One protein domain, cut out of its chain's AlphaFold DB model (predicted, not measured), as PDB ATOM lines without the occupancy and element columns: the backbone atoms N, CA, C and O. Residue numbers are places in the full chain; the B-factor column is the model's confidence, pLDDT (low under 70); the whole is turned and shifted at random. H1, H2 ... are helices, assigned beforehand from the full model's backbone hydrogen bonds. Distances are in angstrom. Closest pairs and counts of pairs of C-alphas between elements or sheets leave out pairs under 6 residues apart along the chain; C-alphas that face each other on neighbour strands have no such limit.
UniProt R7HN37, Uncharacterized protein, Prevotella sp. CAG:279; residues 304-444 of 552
ATOM      1  N   PHE A 304     135.550 -74.374  15.017       97.19
ATOM      2  CA  PHE A 304     136.975 -74.196  15.244       97.19
ATOM      3  C   PHE A 304     137.400 -72.980  14.409       97.19
ATOM      4  O   PHE A 304     136.834 -72.766  13.333       97.19
ATOM      5  N   THR A 305     138.358 -72.182  14.872       97.75
ATOM      6  CA  THR A 305     138.853 -71.018  14.117       97.75
ATOM      7  C   THR A 305     140.299 -71.203  13.673       97.75
ATOM      8  O   THR A 305     141.082 -71.900  14.323       97.75
ATOM      9  N   MET A 306     140.674 -70.556  12.567       98.38
ATOM     10  CA  MET A 306     142.073 -70.494  12.138       98.38
ATOM     11  C   MET A 306     142.951 -69.816  13.200       98.38
ATOM     12  O   MET A 306     144.056 -70.272  13.486       98.38
ATOM     13  N   GLU A 307     142.438 -68.767  13.846       98.50
ATOM     14  CA  GLU A 307     143.126 -68.068  14.930       98.50
ATOM     15  C   GLU A 307     143.461 -69.013  16.090       98.50
ATOM     16  O   GLU A 307     144.577 -68.968  16.602       98.50
ATOM     17  N   GLU A 308     142.545 -69.910  16.473       98.69
ATOM     18  CA  GLU A 308     142.812 -70.907  17.514       98.69
ATOM     19  C   GLU A 308     143.995 -71.810  17.137       98.69
ATOM     20  O   GLU A 308     144.856 -72.047  17.980       98.69
ATOM     21  N   LEU A 309     144.100 -72.263  15.883       98.88
ATOM     22  CA  LEU A 309     145.239 -73.076  15.430       98.88
ATOM     23  C   LEU A 309     146.565 -72.317  15.505       98.88
ATOM     24  O   LEU A 309     147.582 -72.885  15.906       98.88
ATOM     25  N   TYR A 310     146.560 -71.033  15.160       98.94
ATOM     26  CA  TYR A 310     147.743 -70.191  15.297       98.94
ATOM     27  C   TYR A 310     148.125 -69.975  16.763       98.94
ATOM     28  O   TYR A 310     149.308 -70.068  17.086       98.94
ATOM     29  N   PHE A 311     147.158 -69.772  17.665       98.94
ATOM     30  CA  PHE A 311     147.432 -69.694  19.101       98.94
ATOM     31  C   PHE A 311     147.901 -71.035  19.684       98.94
ATOM     32  O   PHE A 311     148.820 -71.039  20.495       98.94
ATOM     33  N   ILE A 312     147.350 -72.170  19.238       98.94
ATOM     34  CA  ILE A 312     147.830 -73.516  19.604       98.94
ATOM     35  C   ILE A 312     149.306 -73.676  19.206       98.94
ATOM     36  O   ILE A 312     150.120 -74.140  20.006       98.94
ATOM     37  N   LYS A 313     149.672 -73.264  17.983       98.81
ATOM     38  CA  LYS A 313     151.071 -73.277  17.533       98.81
ATOM     39  C   LYS A 313     151.934 -72.333  18.353       98.81
ATOM     40  O   LYS A 313     153.006 -72.740  18.783       98.81
ATOM     41  N   ALA A 314     151.483 -71.097  18.561       98.94
ATOM     42  CA  ALA A 314     152.208 -70.108  19.348       98.94
ATOM     43  C   ALA A 314     152.524 -70.655  20.744       98.94
ATOM     44  O   ALA A 314     153.655 -70.557  21.205       98.94
ATOM     45  N   GLU A 315     151.544 -71.301  21.377       98.75
ATOM     46  CA  GLU A 315     151.681 -71.891  22.704       98.75
ATOM     47  C   GLU A 315     152.721 -73.021  22.690       98.75
ATOM     48  O   GLU A 315     153.638 -73.029  23.508       98.75
ATOM     49  N   ALA A 316     152.671 -73.923  21.706       98.88
ATOM     50  CA  ALA A 316     153.679 -74.973  21.554       98.88
ATOM     51  C   ALA A 316     155.097 -74.422  21.289       98.88
ATOM     52  O   ALA A 316     156.059 -74.917  21.873       98.88
ATOM     53  N   TYR A 317     155.249 -73.381  20.460       98.81
ATOM     54  CA  TYR A 317     156.543 -72.715  20.245       98.81
ATOM     55  C   TYR A 317     157.057 -72.031  21.518       98.81
ATOM     56  O   TYR A 317     158.248 -72.130  21.816       98.81
ATOM     57  N   TYR A 318     156.167 -71.418  22.308       98.62
ATOM     58  CA  TYR A 318     156.516 -70.809  23.592       98.62
ATOM     59  C   TYR A 318     157.128 -71.840  24.544       98.62
ATOM     60  O   TYR A 318     158.222 -71.634  25.068       98.62
ATOM     61  N   TRP A 319     156.466 -72.990  24.706       98.06
ATOM     62  CA  TRP A 319     156.940 -74.082  25.564       98.06
ATOM     63  C   TRP A 319     158.185 -74.793  25.023       98.06
ATOM     64  O   TRP A 319     158.983 -75.308  25.803       98.06
ATOM     65  N   LYS A 320     158.414 -74.743  23.706       97.06
ATOM     66  CA  LYS A 320     159.669 -75.171  23.068       97.06
ATOM     67  C   LYS A 320     160.828 -74.181  23.287       97.06
ATOM     68  O   LYS A 320     161.974 -74.510  22.988       97.06
ATOM     69  N   GLY A 321     160.550 -72.988  23.816       96.88
ATOM     70  CA  GLY A 321     161.530 -71.930  24.070       96.88
ATOM     71  C   GLY A 321     161.710 -70.933  22.920       96.88
ATOM     72  O   GLY A 321     162.509 -70.008  23.048       96.88
ATOM     73  N   ASP A 322     160.960 -71.065  21.823       98.12
ATOM     74  CA  ASP A 322     160.980 -70.125  20.697       98.12
ATOM     75  C   ASP A 322     159.908 -69.040  20.883       98.12
ATOM     76  O   ASP A 322     158.838 -69.033  20.264       98.12
ATOM     77  N   LYS A 323     160.195 -68.116  21.807       98.00
ATOM     78  CA  LYS A 323     159.283 -67.019  22.154       98.00
ATOM     79  C   LYS A 323     159.083 -66.030  21.008       98.00
ATOM     80  O   LYS A 323     157.996 -65.475  20.876       98.00
ATOM     81  N   THR A 324     160.092 -65.840  20.156       98.56
ATOM     82  CA  THR A 324     159.977 -64.984  18.971       98.56
ATOM     83  C   THR A 324     158.949 -65.559  18.008       98.56
ATOM     84  O   THR A 324     158.027 -64.842  17.614       98.56
ATOM     85  N   LYS A 325     159.018 -66.862  17.702       98.81
ATOM     86  CA  LYS A 325     158.021 -67.483  16.828       98.81
ATOM     87  C   LYS A 325     156.629 -67.506  17.450       98.81
ATOM     88  O   LYS A 325     155.640 -67.288  16.748       98.81
ATOM     89  N   ALA A 326     156.540 -67.732  18.760       98.88
ATOM     90  CA  ALA A 326     155.279 -67.639  19.491       98.88
ATOM     91  C   ALA A 326     154.645 -66.241  19.366       98.88
ATOM     92  O   ALA A 326     153.466 -66.130  19.029       98.88
ATOM     93  N   CYS A 327     155.444 -65.188  19.559       98.88
ATOM     94  CA  CYS A 327     155.024 -63.795  19.421       98.88
ATOM     95  C   CYS A 327     154.524 -63.484  18.002       98.88
ATOM     96  O   CYS A 327     153.456 -62.893  17.842       98.88
ATOM     97  N   GLU A 328     155.261 -63.907  16.967       98.88
ATOM     98  CA  GLU A 328     154.862 -63.733  15.562       98.88
ATOM     99  C   GLU A 328     153.489 -64.355  15.278       98.88
ATOM    100  O   GLU A 328     152.610 -63.699  14.720       98.88
ATOM    101  N   LEU A 329     153.287 -65.610  15.693       98.94
ATOM    102  CA  LEU A 329     152.045 -66.349  15.456       98.94
ATOM    103  C   LEU A 329     150.860 -65.749  16.223       98.94
ATOM    104  O   LEU A 329     149.769 -65.623  15.664       98.94
ATOM    105  N   ALA A 330     151.065 -65.352  17.482       98.88
ATOM    106  CA  ALA A 330     150.037 -64.700  18.292       98.88
ATOM    107  C   ALA A 330     149.623 -63.344  17.696       98.88
ATOM    108  O   ALA A 330     148.435 -63.010  17.656       98.88
ATOM    109  N   LYS A 331     150.592 -62.578  17.183       98.88
ATOM    110  CA  LYS A 331     150.355 -61.312  16.486       98.88
ATOM    111  C   LYS A 331     149.582 -61.508  15.186       98.88
ATOM    112  O   LYS A 331     148.633 -60.770  14.933       98.88
ATOM    113  N   GLU A 332     149.945 -62.509  14.385       98.81
ATOM    114  CA  GLU A 332     149.254 -62.837  13.131       98.81
ATOM    115  C   GLU A 332     147.793 -63.243  13.385       98.81
ATOM    116  O   GLU A 332     146.882 -62.679  12.779       98.81
ATOM    117  N   ALA A 333     147.551 -64.132  14.355       98.81
ATOM    118  CA  ALA A 333     146.201 -64.528  14.759       98.81
ATOM    119  C   ALA A 333     145.369 -63.338  15.259       98.81
ATOM    120  O   ALA A 333     144.187 -63.210  14.938       98.81
ATOM    121  N   THR A 334     145.991 -62.439  16.027       98.88
ATOM    122  CA  THR A 334     145.331 -61.235  16.552       98.88
ATOM    123  C   THR A 334     144.973 -60.261  15.430       98.88
ATOM    124  O   THR A 334     143.848 -59.759  15.404       98.88
ATOM    125  N   ARG A 335     145.872 -60.048  14.457       98.81
ATOM    126  CA  ARG A 335     145.599 -59.234  13.262       98.81
ATOM    127  C   ARG A 335     144.421 -59.794  12.471       98.81
ATOM    128  O   ARG A 335     143.477 -59.057  12.192       98.81
ATOM    129  N   ALA A 336     144.416 -61.098  12.204       98.62
ATOM    130  CA  ALA A 336     143.305 -61.751  11.518       98.62
ATOM    131  C   ALA A 336     141.986 -61.621  12.300       98.62
ATOM    132  O   ALA A 336     140.937 -61.336  11.722       98.62
ATOM    133  N   ASN A 337     142.017 -61.743  13.629       98.50
ATOM    134  CA  ASN A 337     140.817 -61.554  14.443       98.50
ATOM    135  C   ASN A 337     140.270 -60.114  14.350       98.50
ATOM    136  O   ASN A 337     139.057 -59.926  14.229       98.50
ATOM    137  N   ILE A 338     141.145 -59.099  14.337       98.75
ATOM    138  CA  ILE A 338     140.757 -57.700  14.084       98.75
ATOM    139  C   ILE A 338     140.069 -57.581  12.718       98.75
ATOM    140  O   ILE A 338     138.973 -57.027  12.633       98.75
ATOM    141  N   GLU A 339     140.670 -58.133  11.664       98.06
ATOM    142  CA  GLU A 339     140.143 -58.079  10.294       98.06
ATOM    143  C   GLU A 339     138.770 -58.749  10.168       98.06
ATOM    144  O   GLU A 339     137.862 -58.189   9.553       98.06
ATOM    145  N   ARG A 340     138.577 -59.909  10.806       96.50
ATOM    146  CA  ARG A 340     137.291 -60.619  10.835       96.50
ATOM    147  C   ARG A 340     136.181 -59.741  11.405       96.50
ATOM    148  O   ARG A 340     135.094 -59.652  10.829       96.50
ATOM    149  N   HIS A 341     136.430 -59.124  12.557       97.56
ATOM    150  CA  HIS A 341     135.429 -58.292  13.218       97.56
ATOM    151  C   HIS A 341     135.244 -56.944  12.507       97.56
ATOM    152  O   HIS A 341     134.122 -56.443  12.454       97.56
ATOM    153  N   LEU A 342     136.292 -56.405  11.880       98.19
ATOM    154  CA  LEU A 342     136.197 -55.218  11.033       98.19
ATOM    155  C   LEU A 342     135.345 -55.477   9.788       98.19
ATOM    156  O   LEU A 342     134.510 -54.646   9.454       98.19
ATOM    157  N   ALA A 343     135.497 -56.628   9.130       96.88
ATOM    158  CA  ALA A 343     134.677 -56.987   7.973       96.88
ATOM    159  C   ALA A 343     133.182 -57.053   8.338       96.88
ATOM    160  O   ALA A 343     132.330 -56.565   7.593       96.88
ATOM    161  N   ALA A 344     132.860 -57.594   9.520       95.81
ATOM    162  CA  ALA A 344     131.495 -57.584  10.041       95.81
ATOM    163  C   ALA A 344     130.997 -56.155  10.327       95.81
ATOM    164  O   ALA A 344     129.877 -55.809   9.951       95.81
ATOM    165  N   PHE A 345     131.840 -55.306  10.923       96.81
ATOM    166  CA  PHE A 345     131.524 -53.896  11.157       96.81
ATOM    167  C   PHE A 345     131.260 -53.140   9.848       96.81
ATOM    168  O   PHE A 345     130.248 -52.461   9.726       96.81
ATOM    169  N   GLN A 346     132.126 -53.294   8.844       97.31
ATOM    170  CA  GLN A 346     131.999 -52.656   7.529       97.31
ATOM    171  C   GLN A 346     130.705 -53.046   6.821       97.31
ATOM    172  O   GLN A 346     130.050 -52.205   6.214       97.31
ATOM    173  N   LYS A 347     130.311 -54.317   6.934       95.75
ATOM    174  CA  LYS A 347     129.042 -54.797   6.390       95.75
ATOM    175  C   LYS A 347     127.837 -54.177   7.101       95.75
ATOM    176  O   LYS A 347     126.854 -53.855   6.439       95.75
ATOM    177  N   ALA A 348     127.902 -54.031   8.424       94.50
ATOM    178  CA  ALA A 348     126.831 -53.435   9.221       94.50
ATOM    179  C   ALA A 348     126.755 -51.902   9.084       94.50
ATOM    180  O   ALA A 348     125.679 -51.332   9.250       94.50
ATOM    181  N   HIS A 349     127.882 -51.255   8.778       95.44
ATOM    182  CA  HIS A 349     128.048 -49.800   8.769       95.44
ATOM    183  C   HIS A 349     128.775 -49.295   7.505       95.44
ATOM    184  O   HIS A 349     129.849 -48.679   7.603       95.44
ATOM    185  N   PRO A 350     128.227 -49.547   6.297       96.88
ATOM    186  CA  PRO A 350     128.863 -49.170   5.032       96.88
ATOM    187  C   PRO A 350     129.032 -47.651   4.856       96.88
ATOM    188  O   PRO A 350     129.831 -47.200   4.040       96.88
ATOM    189  N   GLU A 351     128.291 -46.845   5.616       96.56
ATOM    190  CA  GLU A 351     128.333 -45.383   5.605       96.56
ATOM    191  C   GLU A 351     129.535 -44.780   6.348       96.56
ATOM    192  O   GLU A 351     129.854 -43.605   6.139       96.56
ATOM    193  N   VAL A 352     130.221 -45.564   7.192       97.06
ATOM    194  CA  VAL A 352     131.422 -45.120   7.929       97.06
ATOM    195  C   VAL A 352     132.643 -46.018   7.747       97.06
ATOM    196  O   VAL A 352     133.758 -45.508   7.843       97.06
ATOM    197  N   MET A 353     132.458 -47.319   7.487       98.00
ATOM    198  CA  MET A 353     133.486 -48.355   7.265       98.00
ATOM    199  C   MET A 353     134.481 -48.624   8.412       98.00
ATOM    200  O   MET A 353     134.962 -49.744   8.551       98.00
ATOM    201  N   TYR A 354     134.793 -47.639   9.250       98.12
ATOM    202  CA  TYR A 354     135.713 -47.754  10.380       98.12
ATOM    203  C   TYR A 354     135.068 -47.140  11.627       98.12
ATOM    204  O   TYR A 354     134.422 -46.091  11.519       98.12
ATOM    205  N   PRO A 355     135.226 -47.752  12.811       96.56
ATOM    206  CA  PRO A 355     134.510 -47.332  14.011       96.56
ATOM    207  C   PRO A 355     135.022 -45.982  14.534       96.56
ATOM    208  O   PRO A 355     136.045 -45.896  15.215       96.56
ATOM    209  N   GLY A 356     134.291 -44.910  14.227       96.56
ATOM    210  CA  GLY A 356     134.479 -43.600  14.846       96.56
ATOM    211  C   GLY A 356     133.676 -43.430  16.137       96.56
ATOM    212  O   GLY A 356     133.309 -44.391  16.821       96.56
ATOM    213  N   ASN A 357     133.403 -42.178  16.505       96.50
ATOM    214  CA  ASN A 357     132.633 -41.892  17.714       96.50
ATOM    215  C   ASN A 357     131.185 -42.385  17.565       96.50
ATOM    216  O   ASN A 357     130.563 -42.191  16.522       96.50
ATOM    217  N   MET A 358     130.625 -42.965  18.622       95.81
ATOM    218  CA  MET A 358     129.211 -43.317  18.679       95.81
ATOM    219  C   MET A 358     128.414 -42.109  19.175       95.81
ATOM    220  O   MET A 358     128.725 -41.518  20.211       95.81
ATOM    221  N   THR A 359     127.364 -41.756  18.443       94.56
ATOM    222  CA  THR A 359     126.431 -40.676  18.778       94.56
ATOM    223  C   THR A 359     125.017 -41.226  18.946       94.56
ATOM    224  O   THR A 359     124.759 -42.400  18.692       94.56
ATOM    225  N   ALA A 360     124.064 -40.376  19.338       91.56
ATOM    226  CA  ALA A 360     122.652 -40.765  19.358       91.56
ATOM    227  C   ALA A 360     122.117 -41.175  17.968       91.56
ATOM    228  O   ALA A 360     121.127 -41.895  17.891       91.56
ATOM    229  N   SER A 361     122.776 -40.737  16.889       92.94
ATOM    230  CA  SER A 361     122.425 -41.052  15.499       92.94
ATOM    231  C   SER A 361     123.215 -42.230  14.918       92.94
ATOM    232  O   SER A 361     123.065 -42.519  13.737       92.94
ATOM    233  N   GLY A 362     124.045 -42.906  15.719       94.50
ATOM    234  CA  GLY A 362     124.926 -43.983  15.265       94.50
ATOM    235  C   GLY A 362     126.397 -43.576  15.206       94.50
ATOM    236  O   GLY A 362     126.797 -42.525  15.730       94.50
ATOM    237  N   TYR A 363     127.211 -44.441  14.600       96.06
ATOM    238  CA  TYR A 363     128.631 -44.182  14.386       96.06
ATOM    239  C   TYR A 363     128.832 -43.036  13.392       96.06
ATOM    240  O   TYR A 363     128.130 -42.929  12.390       96.06
ATOM    241  N   VAL A 364     129.822 -42.186  13.659       96.44
ATOM    242  CA  VAL A 364     130.352 -41.233  12.675       96.44
ATOM    243  C   VAL A 364     131.673 -41.743  12.111       96.44
ATOM    244  O   VAL A 364     132.323 -42.596  12.716       96.44
ATOM    245  N   LYS A 365     132.094 -41.197  10.966       96.44
ATOM    246  CA  LYS A 365     133.396 -41.504  10.357       96.44
ATOM    247  C   LYS A 365     134.532 -41.236  11.349       96.44
ATOM    248  O   LYS A 365     134.495 -40.252  12.094       96.44
ATOM    249  N   LEU A 366     135.545 -42.104  11.347       96.12
ATOM    250  CA  LEU A 366     136.719 -41.977  12.219       96.12
ATOM    251  C   LEU A 366     137.463 -40.653  11.978       96.12
ATOM    252  O   LEU A 366     137.946 -40.031  12.927       96.12
ATOM    253  N   ASP A 367     137.487 -40.182  10.727       93.44
ATOM    254  CA  ASP A 367     137.898 -38.827  10.377       93.44
ATOM    255  C   ASP A 367     136.762 -38.048   9.700       93.44
ATOM    256  O   ASP A 367     136.314 -38.376   8.607       93.44
ATOM    257  N   ALA A 368     136.326 -36.954  10.326       92.00
ATOM    258  CA  ALA A 368     135.223 -36.128   9.829       92.00
ATOM    259  C   ALA A 368     135.509 -35.398   8.499       92.00
ATOM    260  O   ALA A 368     134.604 -34.788   7.934       92.00
ATOM    261  N   ARG A 369     136.756 -35.407   8.003       91.25
ATOM    262  CA  ARG A 369     137.120 -34.810   6.705       91.25
ATOM    263  C   ARG A 369     136.772 -35.712   5.521       91.25
ATOM    264  O   ARG A 369     136.856 -35.253   4.383       91.25
ATOM    265  N   ASP A 370     136.435 -36.970   5.783       93.81
ATOM    266  CA  ASP A 370     136.023 -37.925   4.765       93.81
ATOM    267  C   ASP A 370     134.654 -37.561   4.172       93.81
ATOM    268  O   ASP A 370     133.678 -37.292   4.884       93.81
ATOM    269  N   LYS A 371     134.579 -37.576   2.840       94.12
ATOM    270  CA  LYS A 371     133.345 -37.336   2.079       94.12
ATOM    271  C   LYS A 371     132.530 -38.619   1.962       94.12
ATOM    272  O   LYS A 371     132.959 -39.688   2.381       94.12
ATOM    273  N   ASP A 372     131.299 -38.530   1.481       92.25
ATOM    274  CA  ASP A 372     130.462 -39.722   1.324       92.25
ATOM    275  C   ASP A 372     131.029 -40.630   0.232       92.25
ATOM    276  O   ASP A 372     131.368 -40.168  -0.856       92.25
ATOM    277  N   GLY A 373     131.190 -41.915   0.560       93.12
ATOM    278  CA  GLY A 373     131.849 -42.901  -0.300       93.12
ATOM    279  C   GLY A 373     133.383 -42.830  -0.331       93.12
ATOM    280  O   GLY A 373     133.995 -43.671  -0.983       93.12
ATOM    281  N   ASP A 374     134.012 -41.881   0.372       95.88
ATOM    282  CA  ASP A 374     135.468 -41.792   0.536       95.88
ATOM    283  C   ASP A 374     135.832 -42.023   2.003       95.88
ATOM    284  O   ASP A 374     135.394 -41.284   2.877       95.88
ATOM    285  N   PHE A 375     136.648 -43.041   2.267       97.06
ATOM    286  CA  PHE A 375     137.082 -43.417   3.615       97.06
ATOM    287  C   PHE A 375     138.603 -43.396   3.757       97.06
ATOM    288  O   PHE A 375     139.155 -44.065   4.630       97.06
ATOM    289  N   THR A 376     139.300 -42.682   2.872       96.12
ATOM    290  CA  THR A 376     140.764 -42.717   2.786       96.12
ATOM    291  C   THR A 376     141.415 -42.276   4.096       96.12
ATOM    292  O   THR A 376     142.358 -42.919   4.561       96.12
ATOM    293  N   LYS A 377     140.906 -41.217   4.745       93.81
ATOM    294  CA  LYS A 377     141.496 -40.729   6.003       93.81
ATOM    295  C   LYS A 377     141.096 -41.610   7.178       93.81
ATOM    296  O   LYS A 377     141.942 -41.884   8.024       93.81
ATOM    297  N   SER A 378     139.851 -42.082   7.228       96.50
ATOM    298  CA  SER A 378     139.409 -43.041   8.246       96.50
ATOM    299  C   SER A 378     140.221 -44.330   8.172       96.50
ATOM    300  O   SER A 378     140.698 -44.788   9.204       96.50
ATOM    301  N   LYS A 379     140.477 -44.858   6.971       97.44
ATOM    302  CA  LYS A 379     141.364 -46.009   6.778       97.44
ATOM    303  C   LYS A 379     142.774 -45.721   7.282       97.44
ATOM    304  O   LYS A 379     143.309 -46.511   8.045       97.44
ATOM    305  N   TYR A 380     143.354 -44.582   6.903       95.38
ATOM    306  CA  TYR A 380     144.706 -44.208   7.320       95.38
ATOM    307  C   TYR A 380     144.867 -44.174   8.849       95.38
ATOM    308  O   TYR A 380     145.849 -44.685   9.384       95.38
ATOM    309  N   TYR A 381     143.887 -43.618   9.569       96.50
ATOM    310  CA  TYR A 381     143.898 -43.643  11.034       96.50
ATOM    311  C   TYR A 381     143.597 -45.021  11.612       96.50
ATOM    312  O   TYR A 381     144.183 -45.378  12.627       96.50
ATOM    313  N   TRP A 382     142.707 -45.792  10.994       98.25
ATOM    314  CA  TRP A 382     142.427 -47.154  11.426       98.25
ATOM    315  C   TRP A 382     143.668 -48.045  11.338       98.25
ATOM    316  O   TRP A 382     144.017 -48.686  12.326       98.25
ATOM    317  N   ASP A 383     144.365 -48.025  10.200       98.19
ATOM    318  CA  ASP A 383     145.610 -48.770  10.003       98.19
ATOM    319  C   ASP A 383     146.636 -48.370  11.075       98.19
ATOM    320  O   ASP A 383     147.212 -49.226  11.736       98.19
ATOM    321  N   ALA A 384     146.765 -47.071  11.358       97.69
ATOM    322  CA  ALA A 384     147.642 -46.588  12.418       97.69
ATOM    323  C   ALA A 384     147.223 -47.013  13.839       97.69
ATOM    324  O   ALA A 384     148.084 -47.184  14.698       97.69
ATOM    325  N   ILE A 385     145.924 -47.164  14.125       98.44
ATOM    326  CA  ILE A 385     145.443 -47.710  15.407       98.44
ATOM    327  C   ILE A 385     145.856 -49.177  15.529       98.44
ATOM    328  O   ILE A 385     146.358 -49.577  16.579       98.44
ATOM    329  N   VAL A 386     145.673 -49.951  14.458       98.69
ATOM    330  CA  VAL A 386     146.067 -51.361  14.399       98.69
ATOM    331  C   VAL A 386     147.581 -51.511  14.555       98.69
ATOM    332  O   VAL A 386     148.016 -52.310  15.379       98.69
ATOM    333  N   ASP A 387     148.380 -50.712  13.849       98.62
ATOM    334  CA  ASP A 387     149.844 -50.752  13.937       98.62
ATOM    335  C   ASP A 387     150.345 -50.272  15.305       98.62
ATOM    336  O   ASP A 387     151.266 -50.847  15.873       98.62
ATOM    337  N   ALA A 388     149.714 -49.268  15.912       98.38
ATOM    338  CA  ALA A 388     150.048 -48.886  17.279       98.38
ATOM    339  C   ALA A 388     149.801 -50.024  18.280       98.38
ATOM    340  O   ALA A 388     150.586 -50.191  19.204       98.38
ATOM    341  N   PHE A 389     148.733 -50.808  18.106       98.69
ATOM    342  CA  PHE A 389     148.430 -51.948  18.973       98.69
ATOM    343  C   PHE A 389     149.359 -53.147  18.729       98.69
ATOM    344  O   PHE A 389     149.892 -53.734  19.669       98.69
ATOM    345  N   LEU A 390     149.554 -53.523  17.464       98.69
ATOM    346  CA  LEU A 390     150.291 -54.729  17.086       98.69
ATOM    347  C   LEU A 390     151.810 -54.512  17.056       98.69
ATOM    348  O   LEU A 390     152.578 -55.435  17.333       98.69
ATOM    349  N   ASP A 391     152.254 -53.310  16.706       98.44
ATOM    350  CA  ASP A 391     153.644 -52.976  16.387       98.44
ATOM    351  C   ASP A 391     154.224 -51.877  17.297       98.44
ATOM    352  O   ASP A 391     155.367 -51.477  17.089       98.44
ATOM    353  N   ASP A 392     153.454 -51.365  18.268       98.19
ATOM    354  CA  ASP A 392     153.805 -50.185  19.084       98.19
ATOM    355  C   ASP A 392     154.192 -48.956  18.233       98.19
ATOM    356  O   ASP A 392     154.919 -48.047  18.641       98.19
ATOM    357  N   ALA A 393     153.693 -48.917  16.994       97.81
ATOM    358  CA  ALA A 393     154.089 -47.926  16.014       97.81
ATOM    359  C   ALA A 393     153.418 -46.573  16.276       97.81
ATOM    360  O   ALA A 393     152.209 -46.460  16.483       97.81
ATOM    361  N   THR A 394     154.210 -45.506  16.195       96.44
ATOM    362  CA  THR A 394     153.706 -44.130  16.219       96.44
ATOM    363  C   THR A 394     153.626 -43.579  14.803       96.44
ATOM    364  O   THR A 394     154.597 -43.637  14.049       96.44
ATOM    365  N   MET A 395     152.490 -42.972  14.457       94.75
ATOM    366  CA  MET A 395     152.332 -42.269  13.185       94.75
ATOM    367  C   MET A 395     153.384 -41.161  13.012       94.75
ATOM    368  O   MET A 395     153.750 -40.504  13.996       94.75
ATOM    369  N   PRO A 396     153.798 -40.860  11.766       90.50
ATOM    370  CA  PRO A 396     154.677 -39.735  11.479       90.50
ATOM    371  C   PRO A 396     154.170 -38.414  12.072       90.50
ATOM    372  O   PRO A 396     152.969 -38.145  12.150       90.50
ATOM    373  N   GLU A 397     155.104 -37.555  12.478       89.00
ATOM    374  CA  GLU A 397     154.770 -36.244  13.043       89.00
ATOM    375  C   GLU A 397     154.119 -35.303  12.021       89.00
ATOM    376  O   GLU A 397     153.294 -34.464  12.393       89.00
ATOM    377  N   LYS A 398     154.486 -35.442  10.746       86.81
ATOM    378  CA  LYS A 398     154.001 -34.619   9.639       86.81
ATOM    379  C   LYS A 398     153.136 -35.448   8.691       86.81
ATOM    380  O   LYS A 398     153.442 -36.612   8.455       86.81
ATOM    381  N   ASP A 399     152.076 -34.839   8.167       78.19
ATOM    382  CA  ASP A 399     151.245 -35.419   7.106       78.19
ATOM    383  C   ASP A 399     151.930 -35.355   5.727       78.19
ATOM    384  O   ASP A 399     153.039 -34.823   5.601       78.19
ATOM    385  N   GLU A 400     151.275 -35.873   4.678       73.94
ATOM    386  CA  GLU A 400     151.832 -35.873   3.315       73.94
ATOM    387  C   GLU A 400     152.150 -34.470   2.759       73.94
ATOM    388  O   GLU A 400     152.910 -34.345   1.801       73.94
ATOM    389  N   ASN A 401     151.626 -33.407   3.380       79.62
ATOM    390  CA  ASN A 401     151.856 -32.013   3.000       79.62
ATOM    391  C   ASN A 401     152.897 -31.320   3.901       79.62
ATOM    392  O   ASN A 401     153.064 -30.101   3.840       79.62
ATOM    393  N   GLY A 402     153.584 -32.072   4.769       82.31
ATOM    394  CA  GLY A 402     154.601 -31.551   5.682       82.31
ATOM    395  C   GLY A 402     154.038 -30.798   6.891       82.31
ATOM    396  O   GLY A 402     154.812 -30.180   7.632       82.31
ATOM    397  N   LYS A 403     152.718 -30.837   7.120       83.62
ATOM    398  CA  LYS A 403     152.064 -30.160   8.244       83.62
ATOM    399  C   LYS A 403     152.063 -31.060   9.474       83.62
ATOM    400  O   LYS A 403     151.750 -32.242   9.388       83.62
ATOM    401  N   THR A 404     152.376 -30.491  10.638       87.50
ATOM    402  CA  THR A 404     152.316 -31.219  11.912       87.50
ATOM    403  C   THR A 404     150.910 -31.763  12.157       87.50
ATOM    404  O   THR A 404     149.931 -31.013  12.098       87.50
ATOM    405  N   ASN A 405     150.819 -33.053  12.479       83.44
ATOM    406  CA  ASN A 405     149.589 -33.712  12.889       83.44
ATOM    407  C   ASN A 405     149.527 -33.806  14.427       83.44
ATOM    408  O   ASN A 405     150.101 -34.726  15.016       83.44
ATOM    409  N   PRO A 406     148.830 -32.879  15.109       80.00
ATOM    410  CA  PRO A 406     148.728 -32.896  16.568       80.00
ATOM    411  C   PRO A 406     147.861 -34.046  17.103       80.00
ATOM    412  O   PRO A 406     147.876 -34.303  18.301       80.00
ATOM    413  N   GLN A 407     147.101 -34.738  16.244       80.88
ATOM    414  CA  GLN A 407     146.217 -35.851  16.617       80.88
ATOM    415  C   GLN A 407     146.714 -37.183  16.041       80.88
ATOM    416  O   GLN A 407     145.918 -38.039  15.662       80.88
ATOM    417  N   ARG A 408     148.037 -37.328  15.921       90.69
ATOM    418  CA  ARG A 408     148.674 -38.554  15.442       90.69
ATOM    419  C   ARG A 408     148.479 -39.692  16.447       90.69
ATOM    420  O   ARG A 408     148.562 -39.473  17.656       90.69
ATOM    421  N   VAL A 409     148.243 -40.896  15.942       95.25
ATOM    422  CA  VAL A 409     148.160 -42.102  16.767       95.25
ATOM    423  C   VAL A 409     149.556 -42.426  17.291       95.25
ATOM    424  O   VAL A 409     150.528 -42.428  16.533       95.25
ATOM    425  N   LYS A 410     149.650 -42.637  18.601       95.69
ATOM    426  CA  LYS A 410     150.877 -43.033  19.290       95.69
ATOM    427  C   LYS A 410     150.877 -44.534  19.547       95.69
ATOM    428  O   LYS A 410     149.799 -45.119  19.662       95.69
ATOM    429  N   GLY A 411     152.077 -45.099  19.669       97.25
ATOM    430  CA  GLY A 411     152.283 -46.463  20.149       97.25
ATOM    431  C   GLY A 411     151.638 -46.669  21.518       97.25
ATOM    432  O   GLY A 411     151.433 -45.711  22.274       97.25
ATOM    433  N   VAL A 412     151.273 -47.910  21.826       97.19
ATOM    434  CA  VAL A 412     150.638 -48.260  23.099       97.19
ATOM    435  C   VAL A 412     151.522 -47.917  24.298       97.19
ATOM    436  O   VAL A 412     150.976 -47.496  25.313       97.19
ATOM    437  N   THR A 413     152.851 -47.985  24.180       97.31
ATOM    438  CA  THR A 413     153.789 -47.672  25.279       97.31
ATOM    439  C   THR A 413     154.100 -46.177  25.438       97.31
ATOM    440  O   THR A 413     154.740 -45.781  26.415       97.31
ATOM    441  N   ASP A 414     153.651 -45.314  24.513       96.31
ATOM    442  CA  ASP A 414     153.878 -43.866  24.610       96.31
ATOM    443  C   ASP A 414     153.179 -43.309  25.870       96.31
ATOM    444  O   ASP A 414     151.976 -43.525  26.041       96.31
ATOM    445  N   PRO A 415     153.865 -42.530  26.730       94.50
ATOM    446  CA  PRO A 415     153.266 -41.975  27.947       94.50
ATOM    447  C   PRO A 415     152.027 -41.095  27.714       94.50
ATOM    448  O   PRO A 415     151.240 -40.875  28.634       94.50
ATOM    449  N   ALA A 416     151.851 -40.553  26.503       92.12
ATOM    450  CA  ALA A 416     150.672 -39.781  26.119       92.12
ATOM    451  C   ALA A 416     149.481 -40.660  25.692       92.12
ATOM    452  O   ALA A 416     148.355 -40.154  25.593       92.12
ATOM    453  N   THR A 417     149.702 -41.950  25.422       93.31
ATOM    454  CA  THR A 417     148.627 -42.914  25.189       93.31
ATOM    455  C   THR A 417     147.812 -43.070  26.468       93.31
ATOM    456  O   THR A 417     148.333 -43.032  27.575       93.31
ATOM    457  N   LYS A 418     146.489 -43.178  26.335       93.25
ATOM    458  CA  LYS A 418     145.561 -43.135  27.477       93.25
ATOM    459  C   LYS A 418     145.138 -44.518  27.971       93.25
ATOM    460  O   LYS A 418     144.178 -44.589  28.733       93.25
ATOM    461  N   GLY A 419     145.727 -45.588  27.447       94.06
ATOM    462  CA  GLY A 419     145.305 -46.959  27.722       94.06
ATOM    463  C   GLY A 419     146.155 -47.623  28.796       94.06
ATOM    464  O   GLY A 419     146.391 -47.010  29.834       94.06
ATOM    465  N   ASN A 420     146.545 -48.879  28.589       93.25
ATOM    466  CA  ASN A 420     147.202 -49.695  29.620       93.25
ATOM    467  C   ASN A 420     148.737 -49.712  29.532       93.25
ATOM    468  O   ASN A 420     149.365 -50.302  30.407       93.25
ATOM    469  N   HIS A 421     149.321 -49.064  28.517       95.44
ATOM    470  CA  HIS A 421     150.772 -48.990  28.286       95.44
ATOM    471  C   HIS A 421     151.454 -50.350  28.130       95.44
ATOM    472  O   HIS A 421     152.631 -50.496  28.454       95.44
ATOM    473  N   HIS A 422     150.724 -51.341  27.618       96.06
ATOM    474  CA  HIS A 422     151.224 -52.699  27.457       96.06
ATOM    475  C   HIS A 422     151.277 -53.113  25.988       96.06
ATOM    476  O   HIS A 422     150.253 -53.134  25.300       96.06
ATOM    477  N   TRP A 423     152.467 -53.474  25.505       97.69
ATOM    478  CA  TRP A 423     152.648 -54.012  24.159       97.69
ATOM    479  C   TRP A 423     152.732 -55.539  24.189       97.69
ATOM    480  O   TRP A 423     153.794 -56.120  24.393       97.69
ATOM    481  N   PHE A 424     151.600 -56.180  23.894       97.38
ATOM    482  CA  PHE A 424     151.449 -57.639  23.870       97.38
ATOM    483  C   PHE A 424     152.395 -58.374  22.914       97.38
ATOM    484  O   PHE A 424     152.553 -59.583  23.022       97.38
ATOM    485  N   PHE A 425     152.988 -57.689  21.936       98.44
ATOM    486  CA  PHE A 425     153.756 -58.332  20.870       98.44
ATOM    487  C   PHE A 425     155.201 -57.845  20.811       98.44
ATOM    488  O   PHE A 425     155.782 -57.813  19.725       98.44
ATOM    489  N   ASN A 426     155.774 -57.472  21.964       97.81
ATOM    490  CA  ASN A 426     157.206 -57.219  22.095       97.81
ATOM    491  C   ASN A 426     157.978 -58.552  22.035       97.81
ATOM    492  O   ASN A 426     157.976 -59.286  23.023       97.81
ATOM    493  N   PRO A 427     158.717 -58.878  20.955       96.12
ATOM    494  CA  PRO A 427     159.365 -60.186  20.835       96.12
ATOM    495  C   PRO A 427     160.443 -60.445  21.895       96.12
ATOM    496  O   PRO A 427     160.766 -61.600  22.164       96.12
ATOM    497  N   SER A 428     161.015 -59.383  22.475       96.56
ATOM    498  CA  SER A 428     162.064 -59.479  23.499       96.56
ATOM    499  C   SER A 428     161.524 -59.735  24.908       96.56
ATOM    500  O   SER A 428     162.241 -60.279  25.746       96.56
ATOM    501  N   GLU A 429     160.258 -59.393  25.150       96.12
ATOM    502  CA  GLU A 429     159.599 -59.490  26.458       96.12
ATOM    503  C   GLU A 429     158.349 -60.382  26.418       96.12
ATOM    504  O   GLU A 429     157.666 -60.521  27.429       96.12
ATOM    505  N   PHE A 430     158.070 -61.019  25.273       98.44
ATOM    506  CA  PHE A 430     156.867 -61.814  25.057       98.44
ATOM    507  C   PHE A 430     156.728 -62.911  26.115       98.44
ATOM    508  O   PHE A 430     157.616 -63.754  26.307       98.44
ATOM    509  N   SER A 431     155.589 -62.899  26.790       98.12
ATOM    510  CA  SER A 431     155.273 -63.763  27.917       98.12
ATOM    511  C   SER A 431     154.108 -64.695  27.606       98.12
ATOM    512  O   SER A 431     153.367 -64.528  26.633       98.12
ATOM    513  N   LEU A 432     153.908 -65.686  28.473       97.94
ATOM    514  CA  LEU A 432     152.731 -66.540  28.387       97.94
ATOM    515  C   LEU A 432     151.435 -65.751  28.639       97.94
ATOM    516  O   LEU A 432     150.407 -66.062  28.037       97.94
ATOM    517  N   SER A 433     151.493 -64.717  29.487       98.44
ATOM    518  CA  SER A 433     150.368 -63.804  29.734       98.44
ATOM    519  C   SER A 433     149.921 -63.133  28.437       98.44
ATOM    520  O   SER A 433     148.731 -63.132  28.127       98.44
ATOM    521  N   ASP A 434     150.873 -62.642  27.638       98.62
ATOM    522  CA  ASP A 434     150.570 -61.959  26.379       98.62
ATOM    523  C   ASP A 434     149.814 -62.856  25.403       98.62
ATOM    524  O   ASP A 434     148.784 -62.486  24.834       98.62
ATOM    525  N   LEU A 435     150.317 -64.080  25.247       98.75
ATOM    526  CA  LEU A 435     149.726 -65.086  24.380       98.75
ATOM    527  C   LEU A 435     148.300 -65.427  24.822       98.75
ATOM    528  O   LEU A 435     147.365 -65.401  24.013       98.75
ATOM    529  N   MET A 436     148.130 -65.764  26.100       98.69
ATOM    530  CA  MET A 436     146.875 -66.309  26.606       98.69
ATOM    531  C   MET A 436     145.779 -65.250  26.737       98.69
ATOM    532  O   MET A 436     144.607 -65.587  26.558       98.69
ATOM    533  N   GLU A 437     146.114 -63.983  26.988       98.62
ATOM    534  CA  GLU A 437     145.141 -62.884  26.984       98.62
ATOM    535  C   GLU A 437     144.653 -62.555  25.563       98.62
ATOM    536  O   GLU A 437     143.455 -62.345  25.347       98.62
ATOM    537  N   MET A 438     145.530 -62.609  24.556       98.50
ATOM    538  CA  MET A 438     145.118 -62.431  23.157       98.50
ATOM    539  C   MET A 438     144.269 -63.597  22.645       98.50
ATOM    540  O   MET A 438     143.254 -63.367  21.973       98.50
ATOM    541  N   LYS A 439     144.616 -64.832  23.034       98.62
ATOM    542  CA  LYS A 439     143.790 -66.023  22.792       98.62
ATOM    543  C   LYS A 439     142.429 -65.899  23.485       98.62
ATOM    544  O   LYS A 439     141.402 -66.157  22.860       98.62
ATOM    545  N   TYR A 440     142.398 -65.423  24.737       98.19
ATOM    546  CA  TYR A 440     141.165 -65.181  25.494       98.19
ATOM    547  C   TYR A 440     140.214 -64.245  24.737       98.19
ATOM    548  O   TYR A 440     139.036 -64.572  24.597       98.19
ATOM    549  N   VAL A 441     140.708 -63.121  24.207       97.69
ATOM    550  CA  VAL A 441     139.880 -62.176  23.437       97.69
ATOM    551  C   VAL A 441     139.393 -62.793  22.124       97.69
ATOM    552  O   VAL A 441     138.204 -62.709  21.817       97.69
ATOM    553  N   ALA A 442     140.278 -63.447  21.369       97.38
ATOM    554  CA  ALA A 442     139.922 -64.050  20.083       97.38
ATOM    555  C   ALA A 442     138.877 -65.174  20.219       97.38
ATOM    556  O   ALA A 442     138.068 -65.393  19.318       97.38
ATOM    557  N   MET A 443     138.864 -65.863  21.363       95.25
ATOM    558  CA  MET A 443     138.008 -67.019  21.636       95.25
ATOM    559  C   MET A 443     136.812 -66.708  22.553       95.25
ATOM    560  O   MET A 443     136.223 -67.632  23.103       95.25
ATOM    561  N   TYR A 444     136.401 -65.441  22.717       89.31
ATOM    562  CA  TYR A 444     135.437 -65.034  23.761       89.31
ATOM    563  C   TYR A 444     134.048 -65.710  23.724       89.31
ATOM    564  O   TYR A 444     133.326 -65.683  24.719       89.31
TER     565      TYR A 444
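Overview. This is residues 304 to 444 of the 552 residues of an uncharacterized protein of Prevotella sp. CAG:279 (UniProt R7HN37). H1, H2 and H4 form a three-helix bundle, with long H2 running on past it; H3 opens from H2 as a narrow V, and two long loops extend the body. The printed part has 141 residues and four named helices, H1 to H4 in order, no named strand: all helix, though under half of the residues are in named elements. It is only just compact, close to loose (radius of gyration of the C-alphas 17.0 A), spanning 50 by 35 by 25 A.

Along the chain. H1, residues 306 to 319, begins at C-alpha 306 (142.073, -70.494, 12.138). H2, 323 to 348, is 37.5 A long; H3, 376 to 391, 21.4 A. H4, 432 to 442, ends at C-alpha 442 (139.922, -64.050, 20.083).

Arrangement. H2, the hub, touches H1 in a hairpin (closest C-alphas Ala 314 and Ala 326, 3.9 A) and H4 (Ala 330 and Leu 435, 6.1 A). H2 and H3, also a hairpin, only just touch, with 3 pairs of C-alphas within 8 A. H1 and H3 are apart. In each helix every O i to N i+4 pair is within hydrogen-bond range.

Size, cuts and confidence. The printed part has no cut. The links H2 to H3 and H3 to H4 are long. No printed residue is under pLDDT 70.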